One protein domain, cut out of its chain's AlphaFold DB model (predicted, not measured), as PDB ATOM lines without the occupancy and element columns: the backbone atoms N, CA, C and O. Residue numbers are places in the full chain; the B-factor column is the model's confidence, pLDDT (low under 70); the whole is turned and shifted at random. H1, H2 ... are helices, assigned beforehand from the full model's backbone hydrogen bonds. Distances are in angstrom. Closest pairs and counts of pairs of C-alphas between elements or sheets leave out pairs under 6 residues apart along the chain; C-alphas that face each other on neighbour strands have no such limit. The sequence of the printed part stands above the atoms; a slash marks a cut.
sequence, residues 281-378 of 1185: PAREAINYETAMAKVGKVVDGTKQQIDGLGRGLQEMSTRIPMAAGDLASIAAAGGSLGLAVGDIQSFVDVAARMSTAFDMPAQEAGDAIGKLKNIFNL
ATOM      1  N   PRO A 281     181.840 207.033 184.769       36.94
ATOM      2  CA  PRO A 281     182.106 206.493 186.109       36.94
ATOM      3  C   PRO A 281     182.741 205.100 186.112       36.94
ATOM      4  O   PRO A 281     183.754 204.884 186.776       36.94
ATOM      5  N   ALA A 282     182.188 204.160 185.335       37.19
ATOM      6  CA  ALA A 282     182.670 202.780 185.314       37.19
ATOM      7  C   ALA A 282     184.121 202.672 184.813       37.19
ATOM      8  O   ALA A 282     184.921 201.943 185.397       37.19
ATOM      9  N   ARG A 283     184.493 203.426 183.766       40.47
ATOM     10  CA  ARG A 283     185.861 203.413 183.224       40.47
ATOM     11  C   ARG A 283     186.899 203.840 184.263       40.47
ATOM     12  O   ARG A 283     187.968 203.241 184.333       40.47
ATOM     13  N   GLU A 284     186.587 204.859 185.057       46.62
ATOM     14  CA  GLU A 284     187.519 205.389 186.051       46.62
ATOM     15  C   GLU A 284     187.626 204.507 187.303       46.62
ATOM     16  O   GLU A 284     188.711 204.368 187.871       46.62
ATOM     17  N   ALA A 285     186.536 203.839 187.689       46.34
ATOM     18  CA  ALA A 285     186.571 202.803 188.717       46.34
ATOM     19  C   ALA A 285     187.452 201.612 188.291       46.34
ATOM     20  O   ALA A 285     188.340 201.216 189.043       46.34
ATOM     21  N   ILE A 286     187.302 201.118 187.054       45.41
ATOM     22  CA  ILE A 286     188.096 200.000 186.508       45.41
ATOM     23  C   ILE A 286     189.592 200.348 186.400       45.41
ATOM     24  O   ILE A 286     190.446 199.520 186.730       45.41
ATOM     25  N   ASN A 287     189.936 201.567 185.963       50.75
ATOM     26  CA  ASN A 287     191.329 202.037 185.924       50.75
ATOM     27  C   ASN A 287     191.978 201.971 187.316       50.75
ATOM     28  O   ASN A 287     193.109 201.507 187.465       50.75
ATOM     29  N   TYR A 288     191.251 202.431 188.335       61.22
ATOM     30  CA  TYR A 288     191.747 202.508 189.701       61.22
ATOM     31  C   TYR A 288     191.793 201.143 190.399       61.22
ATOM     32  O   TYR A 288     192.791 200.827 191.042       61.22
ATOM     33  N   GLU A 289     190.788 200.286 190.193       56.91
ATOM     34  CA  GLU A 289     190.813 198.878 190.615       56.91
ATOM     35  C   GLU A 289     192.031 198.152 190.015       56.91
ATOM     36  O   GLU A 289     192.731 197.423 190.715       56.91
ATOM     37  N   THR A 290     192.373 198.434 188.752       52.66
ATOM     38  CA  THR A 290     193.574 197.887 188.092       52.66
ATOM     39  C   THR A 290     194.884 198.389 188.722       52.66
ATOM     40  O   THR A 290     195.870 197.651 188.752       52.66
ATOM     41  N   ALA A 291     194.922 199.620 189.244       61.66
ATOM     42  CA  ALA A 291     196.074 200.133 189.988       61.66
ATOM     43  C   ALA A 291     196.166 199.497 191.387       61.66
ATOM     44  O   ALA A 291     197.218 198.978 191.758       61.66
ATOM     45  N   MET A 292     195.053 199.430 192.123       79.75
ATOM     46  CA  MET A 292     194.984 198.785 193.440       79.75
ATOM     47  C   MET A 292     195.244 197.272 193.385       79.75
ATOM     48  O   MET A 292     195.803 196.718 194.326       79.75
ATOM     49  N   ALA A 293     194.957 196.606 192.263       68.62
ATOM     50  CA  ALA A 293     195.350 195.216 192.030       68.62
ATOM     51  C   ALA A 293     196.878 195.018 191.930       68.62
ATOM     52  O   ALA A 293     197.360 193.914 192.175       68.62
ATOM     53  N   LYS A 294     197.659 196.063 191.603       73.38
ATOM     54  CA  LYS A 294     199.127 196.026 191.748       73.38
ATOM     55  C   LYS A 294     199.534 196.162 193.211       73.38
ATOM     56  O   LYS A 294     200.399 195.414 193.647       73.38
ATOM     57  N   VAL A 295     198.893 197.071 193.954       81.69
ATOM     58  CA  VAL A 295     199.121 197.274 195.396       81.69
ATOM     59  C   VAL A 295     198.870 195.965 196.149       81.69
ATOM     60  O   VAL A 295     199.792 195.410 196.729       81.69
ATOM     61  N   GLY A 296     197.680 195.374 196.021       82.94
ATOM     62  CA  GLY A 296     197.324 194.098 196.660       82.94
ATOM     63  C   GLY A 296     198.059 192.849 196.143       82.94
ATOM     64  O   GLY A 296     197.733 191.746 196.570       82.94
ATOM     65  N   LYS A 297     199.025 192.992 195.224       84.69
ATOM     66  CA  LYS A 297     199.955 191.925 194.806       84.69
ATOM     67  C   LYS A 297     201.293 191.988 195.563       84.69
ATOM     68  O   LYS A 297     202.041 191.016 195.545       84.69
ATOM     69  N   VAL A 298     201.626 193.139 196.147       83.62
ATOM     70  CA  VAL A 298     202.933 193.425 196.775       83.62
ATOM     71  C   VAL A 298     202.803 194.023 198.178       83.62
ATOM     72  O   VAL A 298     203.804 194.351 198.793       83.62
ATOM     73  N   VAL A 299     201.578 194.190 198.675       85.38
ATOM     74  CA  VAL A 299     201.266 194.681 200.018       85.38
ATOM     75  C   VAL A 299     200.607 193.549 200.792       85.38
ATOM     76  O   VAL A 299     199.460 193.197 200.510       85.38
ATOM     77  N   ASP A 300     201.328 192.998 201.767       80.62
ATOM     78  CA  ASP A 300     200.845 191.917 202.626       80.62
ATOM     79  C   ASP A 300     199.806 192.446 203.625       80.62
ATOM     80  O   ASP A 300     200.113 192.893 204.729       80.62
ATOM     81  N   GLY A 301     198.541 192.427 203.204       83.81
ATOM     82  CA  GLY A 301     197.413 192.925 203.979       83.81
ATOM     83  C   GLY A 301     196.118 192.176 203.699       83.81
ATOM     84  O   GLY A 301     195.912 191.603 202.630       83.81
ATOM     85  N   THR A 302     195.193 192.218 204.658       87.12
ATOM     86  CA  THR A 302     193.820 191.761 204.411       87.12
ATOM     87  C   THR A 302     193.150 192.636 203.352       87.12
ATOM     88  O   THR A 302     193.457 193.824 203.209       87.12
ATOM     89  N   LYS A 303     192.150 192.084 202.651       76.56
ATOM     90  CA  LYS A 303     191.365 192.845 201.665       76.56
ATOM     91  C   LYS A 303     190.820 194.158 202.252       76.56
ATOM     92  O   LYS A 303     190.902 195.191 201.604       76.56
ATOM     93  N   GLN A 304     190.333 194.141 203.495       80.69
ATOM     94  CA  GLN A 304     189.790 195.328 204.165       80.69
ATOM     95  C   GLN A 304     190.850 196.419 204.405       80.69
ATOM     96  O   GLN A 304     190.533 197.604 204.281       80.69
ATOM     97  N   GLN A 305     192.099 196.038 204.701       80.12
ATOM     98  CA  GLN A 305     193.222 196.974 204.815       80.12
ATOM     99  C   GLN A 305     193.630 197.534 203.445       80.12
ATOM    100  O   GLN A 305     193.850 198.734 203.339       80.12
ATOM    101  N   ILE A 306     193.655 196.717 202.387       80.50
ATOM    102  CA  ILE A 306     193.971 197.170 201.017       80.50
ATOM    103  C   ILE A 306     192.863 198.095 200.469       80.50
ATOM    104  O   ILE A 306     193.160 199.151 199.911       80.50
ATOM    105  N   ASP A 307     191.589 197.762 200.701       80.25
ATOM    106  CA  ASP A 307     190.436 198.613 200.373       80.25
ATOM    107  C   ASP A 307     190.477 199.939 201.174       80.25
ATOM    108  O   ASP A 307     190.070 200.991 200.675       80.25
ATOM    109  N   GLY A 308     190.972 199.906 202.421       83.19
ATOM    110  CA  GLY A 308     191.193 201.084 203.271       83.19
ATOM    111  C   GLY A 308     192.343 201.971 202.793       83.19
ATOM    112  O   GLY A 308     192.161 203.180 202.650       83.19
ATOM    113  N   LEU A 309     193.483 201.362 202.460       84.06
ATOM    114  CA  LEU A 309     194.622 202.015 201.818       84.06
ATOM    115  C   LEU A 309     194.173 202.715 200.530       84.06
ATOM    116  O   LEU A 309     194.467 203.893 200.356       84.06
ATOM    117  N   GLY A 310     193.373 202.049 199.690       81.25
ATOM    118  CA  GLY A 310     192.793 202.647 198.486       81.25
ATOM    119  C   GLY A 310     191.955 203.901 198.764       81.25
ATOM    120  O   GLY A 310     192.167 204.942 198.145       81.25
ATOM    121  N   ARG A 311     191.047 203.861 199.750       82.44
ATOM    122  CA  ARG A 311     190.280 205.063 200.144       82.44
ATOM    123  C   ARG A 311     191.196 206.216 200.568       82.44
ATOM    124  O   ARG A 311     191.001 207.329 200.087       82.44
ATOM    125  N   GLY A 312     192.227 205.937 201.369       78.81
ATOM    126  CA  GLY A 312     193.217 206.940 201.776       78.81
ATOM    127  C   GLY A 312     194.046 207.497 200.613       78.81
ATOM    128  O   GLY A 312     194.259 208.699 200.549       78.81
ATOM    129  N   LEU A 313     194.449 206.670 199.642       84.88
ATOM    130  CA  LEU A 313     195.152 207.119 198.427       84.88
ATOM    131  C   LEU A 313     194.257 207.985 197.523       84.88
ATOM    132  O   LEU A 313     194.730 208.921 196.876       84.88
ATOM    133  N   GLN A 314     192.954 207.701 197.478       75.56
ATOM    134  CA  GLN A 314     191.991 208.541 196.772       75.56
ATOM    135  C   GLN A 314     191.781 209.890 197.474       75.56
ATOM    136  O   GLN A 314     191.779 210.916 196.796       75.56
ATOM    137  N   GLU A 315     191.637 209.911 198.797       75.62
ATOM    138  CA  GLU A 315     191.558 211.147 199.590       75.62
ATOM    139  C   GLU A 315     192.856 211.966 199.492       75.62
ATOM    140  O   GLU A 315     192.833 213.176 199.273       75.62
ATOM    141  N   MET A 316     194.007 211.294 199.532       77.25
ATOM    142  CA  MET A 316     195.316 211.905 199.328       77.25
ATOM    143  C   MET A 316     195.408 212.596 197.957       77.25
ATOM    144  O   MET A 316     195.917 213.711 197.879       77.25
ATOM    145  N   SER A 317     194.815 212.030 196.896       77.25
ATOM    146  CA  SER A 317     194.769 212.684 195.574       77.25
ATOM    147  C   SER A 317     193.976 214.001 195.539       77.25
ATOM    148  O   SER A 317     194.142 214.780 194.603       77.25
ATOM    149  N   THR A 318     193.134 214.289 196.541       72.12
ATOM    150  CA  THR A 318     192.419 215.577 196.650       72.12
ATOM    151  C   THR A 318     193.158 216.620 197.494       72.12
ATOM    152  O   THR A 318     192.676 217.745 197.599       72.12
ATOM    153  N   ARG A 319     194.319 216.273 198.078       67.44
ATOM    154  CA  ARG A 319     195.206 217.192 198.827       67.44
ATOM    155  C   ARG A 319     196.647 217.261 198.292       67.44
ATOM    156  O   ARG A 319     197.308 218.268 198.503       67.44
ATOM    157  N   ILE A 320     197.106 216.240 197.564       74.38
ATOM    158  CA  ILE A 320     198.377 216.202 196.823       74.38
ATOM    159  C   ILE A 320     198.067 216.255 195.313       74.38
ATOM    160  O   ILE A 320     197.161 215.539 194.873       74.38
ATOM    161  N   PRO A 321     198.775 217.059 194.492       65.00
ATOM    162  CA  PRO A 321     198.492 217.247 193.062       65.00
ATOM    163  C   PRO A 321     198.939 216.063 192.182       65.00
ATOM    164  O   PRO A 321     199.567 216.224 191.140       65.00
ATOM    165  N   MET A 322     198.574 214.844 192.575       74.81
ATOM    166  CA  MET A 322     198.943 213.591 191.923       74.81
ATOM    167  C   MET A 322     197.724 212.668 191.856       74.81
ATOM    168  O   MET A 322     196.967 212.560 192.819       74.81
ATOM    169  N   ALA A 323     197.480 212.021 190.714       75.19
ATOM    170  CA  ALA A 323     196.276 211.211 190.550       75.19
ATOM    171  C   ALA A 323     196.323 209.942 191.419       75.19
ATOM    172  O   ALA A 323     197.374 209.333 191.609       75.19
ATOM    173  N   ALA A 324     195.161 209.485 191.894       73.50
ATOM    174  CA  ALA A 324     195.068 208.324 192.786       73.50
ATOM    175  C   ALA A 324     195.720 207.040 192.222       73.50
ATOM    176  O   ALA A 324     196.210 206.217 192.990       73.50
ATOM    177  N   GLY A 325     195.758 206.860 190.894       76.94
ATOM    178  CA  GLY A 325     196.443 205.732 190.243       76.94
ATOM    179  C   GLY A 325     197.978 205.823 190.259       76.94
ATOM    180  O   GLY A 325     198.655 204.791 190.265       76.94
ATOM    181  N   ASP A 326     198.527 207.036 190.320       78.00
ATOM    182  CA  ASP A 326     199.964 207.284 190.462       78.00
ATOM    183  C   ASP A 326     200.377 207.142 191.932       78.00
ATOM    184  O   ASP A 326     201.319 206.410 192.224       78.00
ATOM    185  N   LEU A 327     199.576 207.669 192.869       85.75
ATOM    186  CA  LEU A 327     199.718 207.396 194.309       85.75
ATOM    187  C   LEU A 327     199.625 205.888 194.617       85.75
ATOM    188  O   LEU A 327     200.420 205.359 195.387       85.75
ATOM    189  N   ALA A 328     198.723 205.152 193.957       84.00
ATOM    190  CA  ALA A 328     198.673 203.687 194.035       84.00
ATOM    191  C   ALA A 328     199.884 202.999 193.371       84.00
ATOM    192  O   ALA A 328     200.249 201.888 193.753       84.00
ATOM    193  N   SER A 329     200.551 203.643 192.411       82.44
ATOM    194  CA  SER A 329     201.813 203.137 191.856       82.44
ATOM    195  C   SER A 329     202.974 203.327 192.840       82.44
ATOM    196  O   SER A 329     203.775 202.408 192.993       82.44
ATOM    197  N   ILE A 330     203.013 204.445 193.577       84.75
ATOM    198  CA  ILE A 330     203.929 204.632 194.715       84.75
ATOM    199  C   ILE A 330     203.617 203.615 195.825       84.75
ATOM    200  O   ILE A 330     204.529 202.975 196.338       84.75
ATOM    201  N   ALA A 331     202.342 203.382 196.155       88.44
ATOM    202  CA  ALA A 331     201.950 202.401 197.172       88.44
ATOM    203  C   ALA A 331     202.420 200.975 196.824       88.44
ATOM    204  O   ALA A 331     202.841 200.221 197.700       88.44
ATOM    205  N   ALA A 332     202.400 200.617 195.536       82.31
ATOM    206  CA  ALA A 332     202.956 199.358 195.049       82.31
ATOM    207  C   ALA A 332     204.499 199.322 195.112       82.31
ATOM    208  O   ALA A 332     205.061 198.263 195.387       82.31
ATOM    209  N   ALA A 333     205.197 200.445 194.915       82.06
ATOM    210  CA  ALA A 333     206.637 200.521 195.180       82.06
ATOM    211  C   ALA A 333     206.933 200.309 196.678       82.06
ATOM    212  O   ALA A 333     207.754 199.465 197.019       82.06
ATOM    213  N   GLY A 334     206.184 200.971 197.568       83.94
ATOM    214  CA  GLY A 334     206.289 200.815 199.026       83.94
ATOM    215  C   GLY A 334     206.087 199.373 199.503       83.94
ATOM    216  O   GLY A 334     206.907 198.851 200.253       83.94
ATOM    217  N   GLY A 335     205.055 198.687 199.001       86.12
ATOM    218  CA  GLY A 335     204.870 197.254 199.257       86.12
ATOM    219  C   GLY A 335     206.014 196.391 198.715       86.12
ATOM    220  O   GLY A 335     206.539 195.535 199.418       86.12
ATOM    221  N   SER A 336     206.495 196.682 197.500       81.94
ATOM    222  CA  SER A 336     207.645 195.977 196.901       81.94
ATOM    223  C   SER A 336     208.962 196.179 197.673       81.94
ATOM    224  O   SER A 336     209.899 195.405 197.485       81.94
ATOM    225  N   LEU A 337     209.033 197.194 198.542       80.25
ATOM    226  CA  LEU A 337     210.134 197.467 199.475       80.25
ATOM    227  C   LEU A 337     209.931 196.807 200.857       80.25
ATOM    228  O   LEU A 337     210.746 197.025 201.755       80.25
ATOM    229  N   GLY A 338     208.866 196.020 201.040       83.19
ATOM    230  CA  GLY A 338     208.553 195.311 202.284       83.19
ATOM    231  C   GLY A 338     207.937 196.178 203.386       83.19
ATOM    232  O   GLY A 338     208.017 195.807 204.555       83.19
ATOM    233  N   LEU A 339     207.352 197.336 203.056       84.12
ATOM    234  CA  LEU A 339     206.689 198.188 204.050       84.12
ATOM    235  C   LEU A 339     205.364 197.574 204.522       84.12
ATOM    236  O   LEU A 339     204.556 197.111 203.713       84.12
ATOM    237  N   ALA A 340     205.108 197.629 205.832       85.44
ATOM    238  CA  ALA A 340     203.842 197.186 206.400       85.44
ATOM    239  C   ALA A 340     202.697 198.120 205.973       85.44
ATOM    240  O   ALA A 340     202.887 199.320 205.783       85.44
ATOM    241  N   VAL A 341     201.476 197.585 205.854       81.19
ATOM    242  CA  VAL A 341     200.327 198.295 205.249       81.19
ATOM    243  C   VAL A 341     200.018 199.653 205.898       81.19
ATOM    244  O   VAL A 341     199.539 200.555 205.212       81.19
ATOM    245  N   GLY A 342     200.292 199.806 207.199       82.19
ATOM    246  CA  GLY A 342     200.130 201.074 207.919       82.19
ATOM    247  C   GLY A 342     201.117 202.157 207.469       82.19
ATOM    248  O   GLY A 342     200.717 203.299 207.260       82.19
ATOM    249  N   ASP A 343     202.374 201.784 207.227       85.88
ATOM    250  CA  ASP A 343     203.455 202.712 206.871       85.88
ATOM    251  C   ASP A 343     203.349 203.205 205.421       85.88
ATOM    252  O   ASP A 343     203.879 204.260 205.073       85.88
ATOM    253  N   ILE A 344     202.645 202.459 204.559       88.50
ATOM    254  CA  ILE A 344     202.518 202.780 203.133       88.50
ATOM    255  C   ILE A 344     201.805 204.118 202.911       88.50
ATOM    256  O   ILE A 344     202.139 204.818 201.958       88.50
ATOM    257  N   GLN A 345     200.867 204.526 203.773       87.75
ATOM    258  CA  GLN A 345     200.259 205.855 203.630       87.75
ATOM    259  C   GLN A 345     201.282 206.967 203.881       87.75
ATOM    260  O   GLN A 345     201.379 207.871 203.056       87.75
ATOM    261  N   SER A 346     202.101 206.863 204.931       88.31
ATOM    262  CA  SER A 346     203.182 207.821 205.197       88.31
ATOM    263  C   SER A 346     204.250 207.799 204.099       88.31
ATOM    264  O   SER A 346     204.664 208.854 203.632       88.31
ATOM    265  N   PHE A 347     204.641 206.614 203.614       90.00
ATOM    266  CA  PHE A 347     205.562 206.471 202.479       90.00
ATOM    267  C   PHE A 347     205.058 207.199 201.231       90.00
ATOM    268  O   PHE A 347     205.821 207.916 200.588       90.00
ATOM    269  N   VAL A 348     203.780 207.020 200.881       90.31
ATOM    270  CA  VAL A 348     203.198 207.644 199.688       90.31
ATOM    271  C   VAL A 348     203.027 209.148 199.870       90.31
ATOM    272  O   VAL A 348     203.250 209.878 198.911       90.31
ATOM    273  N   ASP A 349     202.686 209.616 201.072       89.19
ATOM    274  CA  ASP A 349     202.578 211.047 201.364       89.19
ATOM    275  C   ASP A 349     203.949 211.728 201.171       89.19
ATOM    276  O   ASP A 349     204.070 212.592 200.303       89.19
ATOM    277  N   VAL A 350     205.015 211.248 201.832       90.50
ATOM    278  CA  VAL A 350     206.383 211.793 201.678       90.50
ATOM    279  C   VAL A 350     206.894 211.663 200.235       90.50
ATOM    280  O   VAL A 350     207.415 212.627 199.677       90.50
ATOM    281  N   ALA A 351     206.699 210.517 199.573       90.56
ATOM    282  CA  ALA A 351     207.131 210.320 198.184       90.56
ATOM    283  C   ALA A 351     206.390 211.220 197.187       90.56
ATOM    284  O   ALA A 351     206.989 211.690 196.219       90.56
ATOM    285  N   ALA A 352     205.102 211.489 197.403       89.00
ATOM    286  CA  ALA A 352     204.331 212.362 196.528       89.00
ATOM    287  C   ALA A 352     204.597 213.854 196.806       89.00
ATOM    288  O   ALA A 352     204.560 214.655 195.866       89.00
ATOM    289  N   ARG A 353     204.956 214.221 198.048       89.25
ATOM    290  CA  ARG A 353     205.527 215.541 198.365       89.25
ATOM    291  C   ARG A 353     206.877 215.736 197.680       89.25
ATOM    292  O   ARG A 353     207.011 216.679 196.910       89.25
ATOM    293  N   MET A 354     207.812 214.796 197.844       90.75
ATOM    294  CA  MET A 354     209.137 214.825 197.204       90.75
ATOM    295  C   MET A 354     209.042 214.864 195.668       90.75
ATOM    296  O   MET A 354     209.734 215.645 195.023       90.75
ATOM    297  N   SER A 355     208.123 214.089 195.078       88.81
ATOM    298  CA  SER A 355     207.806 214.125 193.641       88.81
ATOM    299  C   SER A 355     207.377 215.513 193.159       88.81
ATOM    300  O   SER A 355     207.803 215.954 192.094       88.81
ATOM    301  N   THR A 356     206.559 216.207 193.953       83.25
ATOM    302  CA  THR A 356     206.019 217.534 193.622       83.25
ATOM    303  C   THR A 356     207.027 218.656 193.900       83.25
ATOM    304  O   THR A 356     207.050 219.635 193.162       83.25
ATOM    305  N   ALA A 357     207.852 218.529 194.945       85.50
ATOM    306  CA  ALA A 357     208.863 219.516 195.323       85.50
ATOM    307  C   ALA A 357     210.091 219.487 194.394       85.50
ATOM    308  O   ALA A 357     210.576 220.539 193.999       85.50
ATOM    309  N   PHE A 358     210.575 218.298 194.010       89.75
ATOM    310  CA  PHE A 358     211.814 218.131 193.226       89.75
ATOM    311  C   PHE A 358     211.567 217.964 191.709       89.75
ATOM    312  O   PHE A 358     212.445 217.462 191.005       89.75
ATOM    313  N   ASP A 359     210.361 218.300 191.225       80.69
ATOM    314  CA  ASP A 359     209.862 218.085 189.847       80.69
ATOM    315  C   ASP A 359     210.263 216.717 189.250       80.69
ATOM    316  O   ASP A 359     210.821 216.606 188.154       80.69
ATOM    317  N   MET A 360     210.020 215.641 190.010       83.69
ATOM    318  CA  MET A 360     210.383 214.279 189.611       83.69
ATOM    319  C   MET A 360     209.160 213.350 189.520       83.69
ATOM    320  O   MET A 360     208.247 213.447 190.342       83.69
ATOM    321  N   PRO A 361     209.118 212.410 188.555       81.56
ATOM    322  CA  PRO A 361     208.039 211.436 188.417       81.56
ATOM    323  C   PRO A 361     207.706 210.692 189.716       81.56
ATOM    324  O   PRO A 361     208.594 210.224 190.425       81.56
ATOM    325  N   ALA A 362     206.411 210.492 189.966       76.50
ATOM    326  CA  ALA A 362     205.868 209.793 191.134       76.50
ATOM    327  C   ALA A 362     206.600 208.477 191.464       76.50
ATOM    328  O   ALA A 362     206.995 208.227 192.601       76.50
ATOM    329  N   GLN A 363     206.805 207.636 190.447       76.44
ATOM    330  CA  GLN A 363     207.472 206.345 190.592       76.44
ATOM    331  C   GLN A 363     208.972 206.501 190.878       76.44
ATOM    332  O   GLN A 363     209.518 205.706 191.631       76.44
ATOM    333  N   GLU A 364     209.622 207.529 190.325       84.88
ATOM    334  CA  GLU A 364     211.041 207.823 190.556       84.88
ATOM    335  C   GLU A 364     211.279 208.321 191.989       84.88
ATOM    336  O   GLU A 364     212.222 207.870 192.635       84.88
ATOM    337  N   ALA A 365     210.373 209.146 192.528       87.56
ATOM    338  CA  ALA A 365     210.407 209.575 193.925       87.56
ATOM    339  C   ALA A 365     210.225 208.404 194.905       87.56
ATOM    340  O   ALA A 365     210.989 208.276 195.861       87.56
ATOM    341  N   GLY A 366     209.261 207.510 194.651       86.62
ATOM    342  CA  GLY A 366     209.070 206.296 195.456       86.62
ATOM    343  C   GLY A 366     210.289 205.365 195.417       86.62
ATOM    344  O   GLY A 366     210.756 204.906 196.460       86.62
ATOM    345  N   ASP A 367     210.852 205.140 194.226       87.00
ATOM    346  CA  ASP A 367     212.096 204.383 194.040       87.00
ATOM    347  C   ASP A 367     213.276 205.025 194.786       87.00
ATOM    348  O   ASP A 367     214.075 204.319 195.406       87.00
ATOM    349  N   ALA A 368     213.401 206.354 194.725       90.81
ATOM    350  CA  ALA A 368     214.462 207.107 195.378       90.81
ATOM    351  C   ALA A 368     214.347 207.047 196.905       90.81
ATOM    352  O   ALA A 368     215.325 206.682 197.549       90.81
ATOM    353  N   ILE A 369     213.168 207.297 197.488       89.06
ATOM    354  CA  ILE A 369     212.944 207.156 198.938       89.06
ATOM    355  C   ILE A 369     213.240 205.727 199.395       89.06
ATOM    356  O   ILE A 369     213.948 205.543 200.381       89.06
ATOM    357  N   GLY A 370     212.771 204.711 198.663       87.75
ATOM    358  CA  GLY A 370     213.047 203.309 198.986       87.75
ATOM    359  C   GLY A 370     214.537 202.964 198.997       87.75
ATOM    360  O   GLY A 370     215.022 202.304 199.919       87.75
ATOM    361  N   LYS A 371     215.280 203.446 197.997       90.69
ATOM    362  CA  LYS A 371     216.731 203.243 197.897       90.69
ATOM    363  C   LYS A 371     217.489 204.058 198.946       90.69
ATOM    364  O   LYS A 371     218.335 203.485 199.614       90.69
ATOM    365  N   LEU A 372     217.167 205.336 199.154       91.88
ATOM    366  CA  LEU A 372     217.795 206.183 200.178       91.88
ATOM    367  C   LEU A 372     217.557 205.633 201.589       91.88
ATOM    368  O   LEU A 372     218.510 205.542 202.360       91.88
ATOM    369  N   LYS A 373     216.336 205.174 201.895       90.38
ATOM    370  CA  LYS A 373     216.019 204.438 203.127       90.38
ATOM    371  C   LYS A 373     216.932 203.226 203.309       90.38
ATOM    372  O   LYS A 373     217.509 203.063 204.378       90.38
ATOM    373  N   ASN A 374     217.043 202.368 202.296       89.44
ATOM    374  CA  ASN A 374     217.781 201.110 202.418       89.44
ATOM    375  C   ASN A 374     219.308 201.302 202.368       89.44
ATOM    376  O   ASN A 374     220.023 200.514 202.974       89.44
ATOM    377  N   ILE A 375     219.801 202.343 201.687       91.88
ATOM    378  CA  ILE A 375     221.215 202.735 201.684       91.88
ATOM    379  C   ILE A 375     221.573 203.336 203.044       91.88
ATOM    380  O   ILE A 375     222.402 202.783 203.747       91.88
ATOM    381  N   PHE A 376     220.925 204.425 203.461       93.56
ATOM    382  CA  PHE A 376     221.299 205.155 204.678       93.56
ATOM    383  C   PHE A 376     220.699 204.582 205.977       93.56
ATOM    384  O   PHE A 376     220.942 205.135 207.045       93.56
ATOM    385  N   ASN A 377     219.962 203.467 205.895       91.81
ATOM    386  CA  ASN A 377     219.249 202.799 206.993       91.81
ATOM    387  C   ASN A 377     218.305 203.738 207.779       91.81
ATOM    388  O   ASN A 377     218.361 203.818 209.004       91.81
ATOM    389  N   LEU A 378     217.446 204.459 207.054       90.62
ATOM    390  CA  LEU A 378     216.564 205.502 207.597       90.62
ATOM    391  C   LEU A 378     215.122 205.005 207.806       90.62
ATOM    392  O   LEU A 378     214.584 204.243 206.998       90.62
TER     393      LEU A 378
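What this domain is: This is residues 281 to 378 of the 1185 residues of the protein "PhageMin_Tail domain-containing protein" of Desulfobulbaceae bacterium BRH_c16a (UniProt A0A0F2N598). Three helices, H1, H3 and H5, lie side by side in one layer and run the same way, and a second, smaller layer of two helices, H2 and H4, crosses one side of them at steep angles. H3 is the middle of the whole, with H1 and H5 on either side of it reaching toward the two ends of the longest axis. The printed part has 98 residues, 75 of them in five named helices in the order H1, H2, H3, H4, H5, with no named strand, and its class is all helix. It is compact, with a radius of gyration of the C-alphas of 12.6 A, and spans 42 by 29 by 17 A.

Where its parts are: Find C-alpha 281 at (182.106, 206.493, 186.109); from there H1, residues 281 to 298, runs 26.8 A from first to last C-alpha and is the longest helix. Next come H2, residues 303 to 316 and 19.6 A long, and H3, residues 324 to 336 and 18.1 A long. Look for C-alpha 343 at (203.455, 202.712, 206.871), where H4, residues 343 to 357, begins its 21.1 A. H5, residues 362 to 376, is 21.0 A long and ends with C-alpha 376 at (221.299, 205.155, 204.678).

How they stand to each other: Begin at H3, the hub, which touches the four other helices. H1 touches it at a shallow tilt of 11 degrees, the same way, and you will find their closest C-alphas, those of Val 295 and Ala 332, 4.4 A apart. H5 touches H3 the same way at a shallow tilt of 26 degrees, closest at the C-alphas of Ile 330 and Gly 366, 5.5 A apart. H4 touches H3 at a steep tilt of 58 degrees, opposite ways, with the closest C-alphas, of Ile 330 and Val 348, 5.9 A apart. H2 touches H3 with residues 310 to 316 alone, at a steep tilt of 50 degrees, opposite ways; the closest C-alphas are those of Gln 314 and Ala 324, 5.0 A apart. H4 touches H2 with residues 345 to 349 alone, closest at the C-alphas of Leu 309 and Gln 345, 7.1 A apart. H1 and H4, H1 and H5, and H2 and H5 are apart. Check the backbone: every O i to N i+4 pair is within hydrogen-bond range in H2, H3, H4 and H5, and 11 of 14 are in H1.

The domain as a whole: The two C-alphas farthest apart are those of Pro 281 and Phe 376, 43.4 A. The printed part has no cut, and no link is long. In the B-factor column the mean pLDDT of the printed part is 79.4; look for values under 70 at residues 281 to 291, 293, 319 and 321.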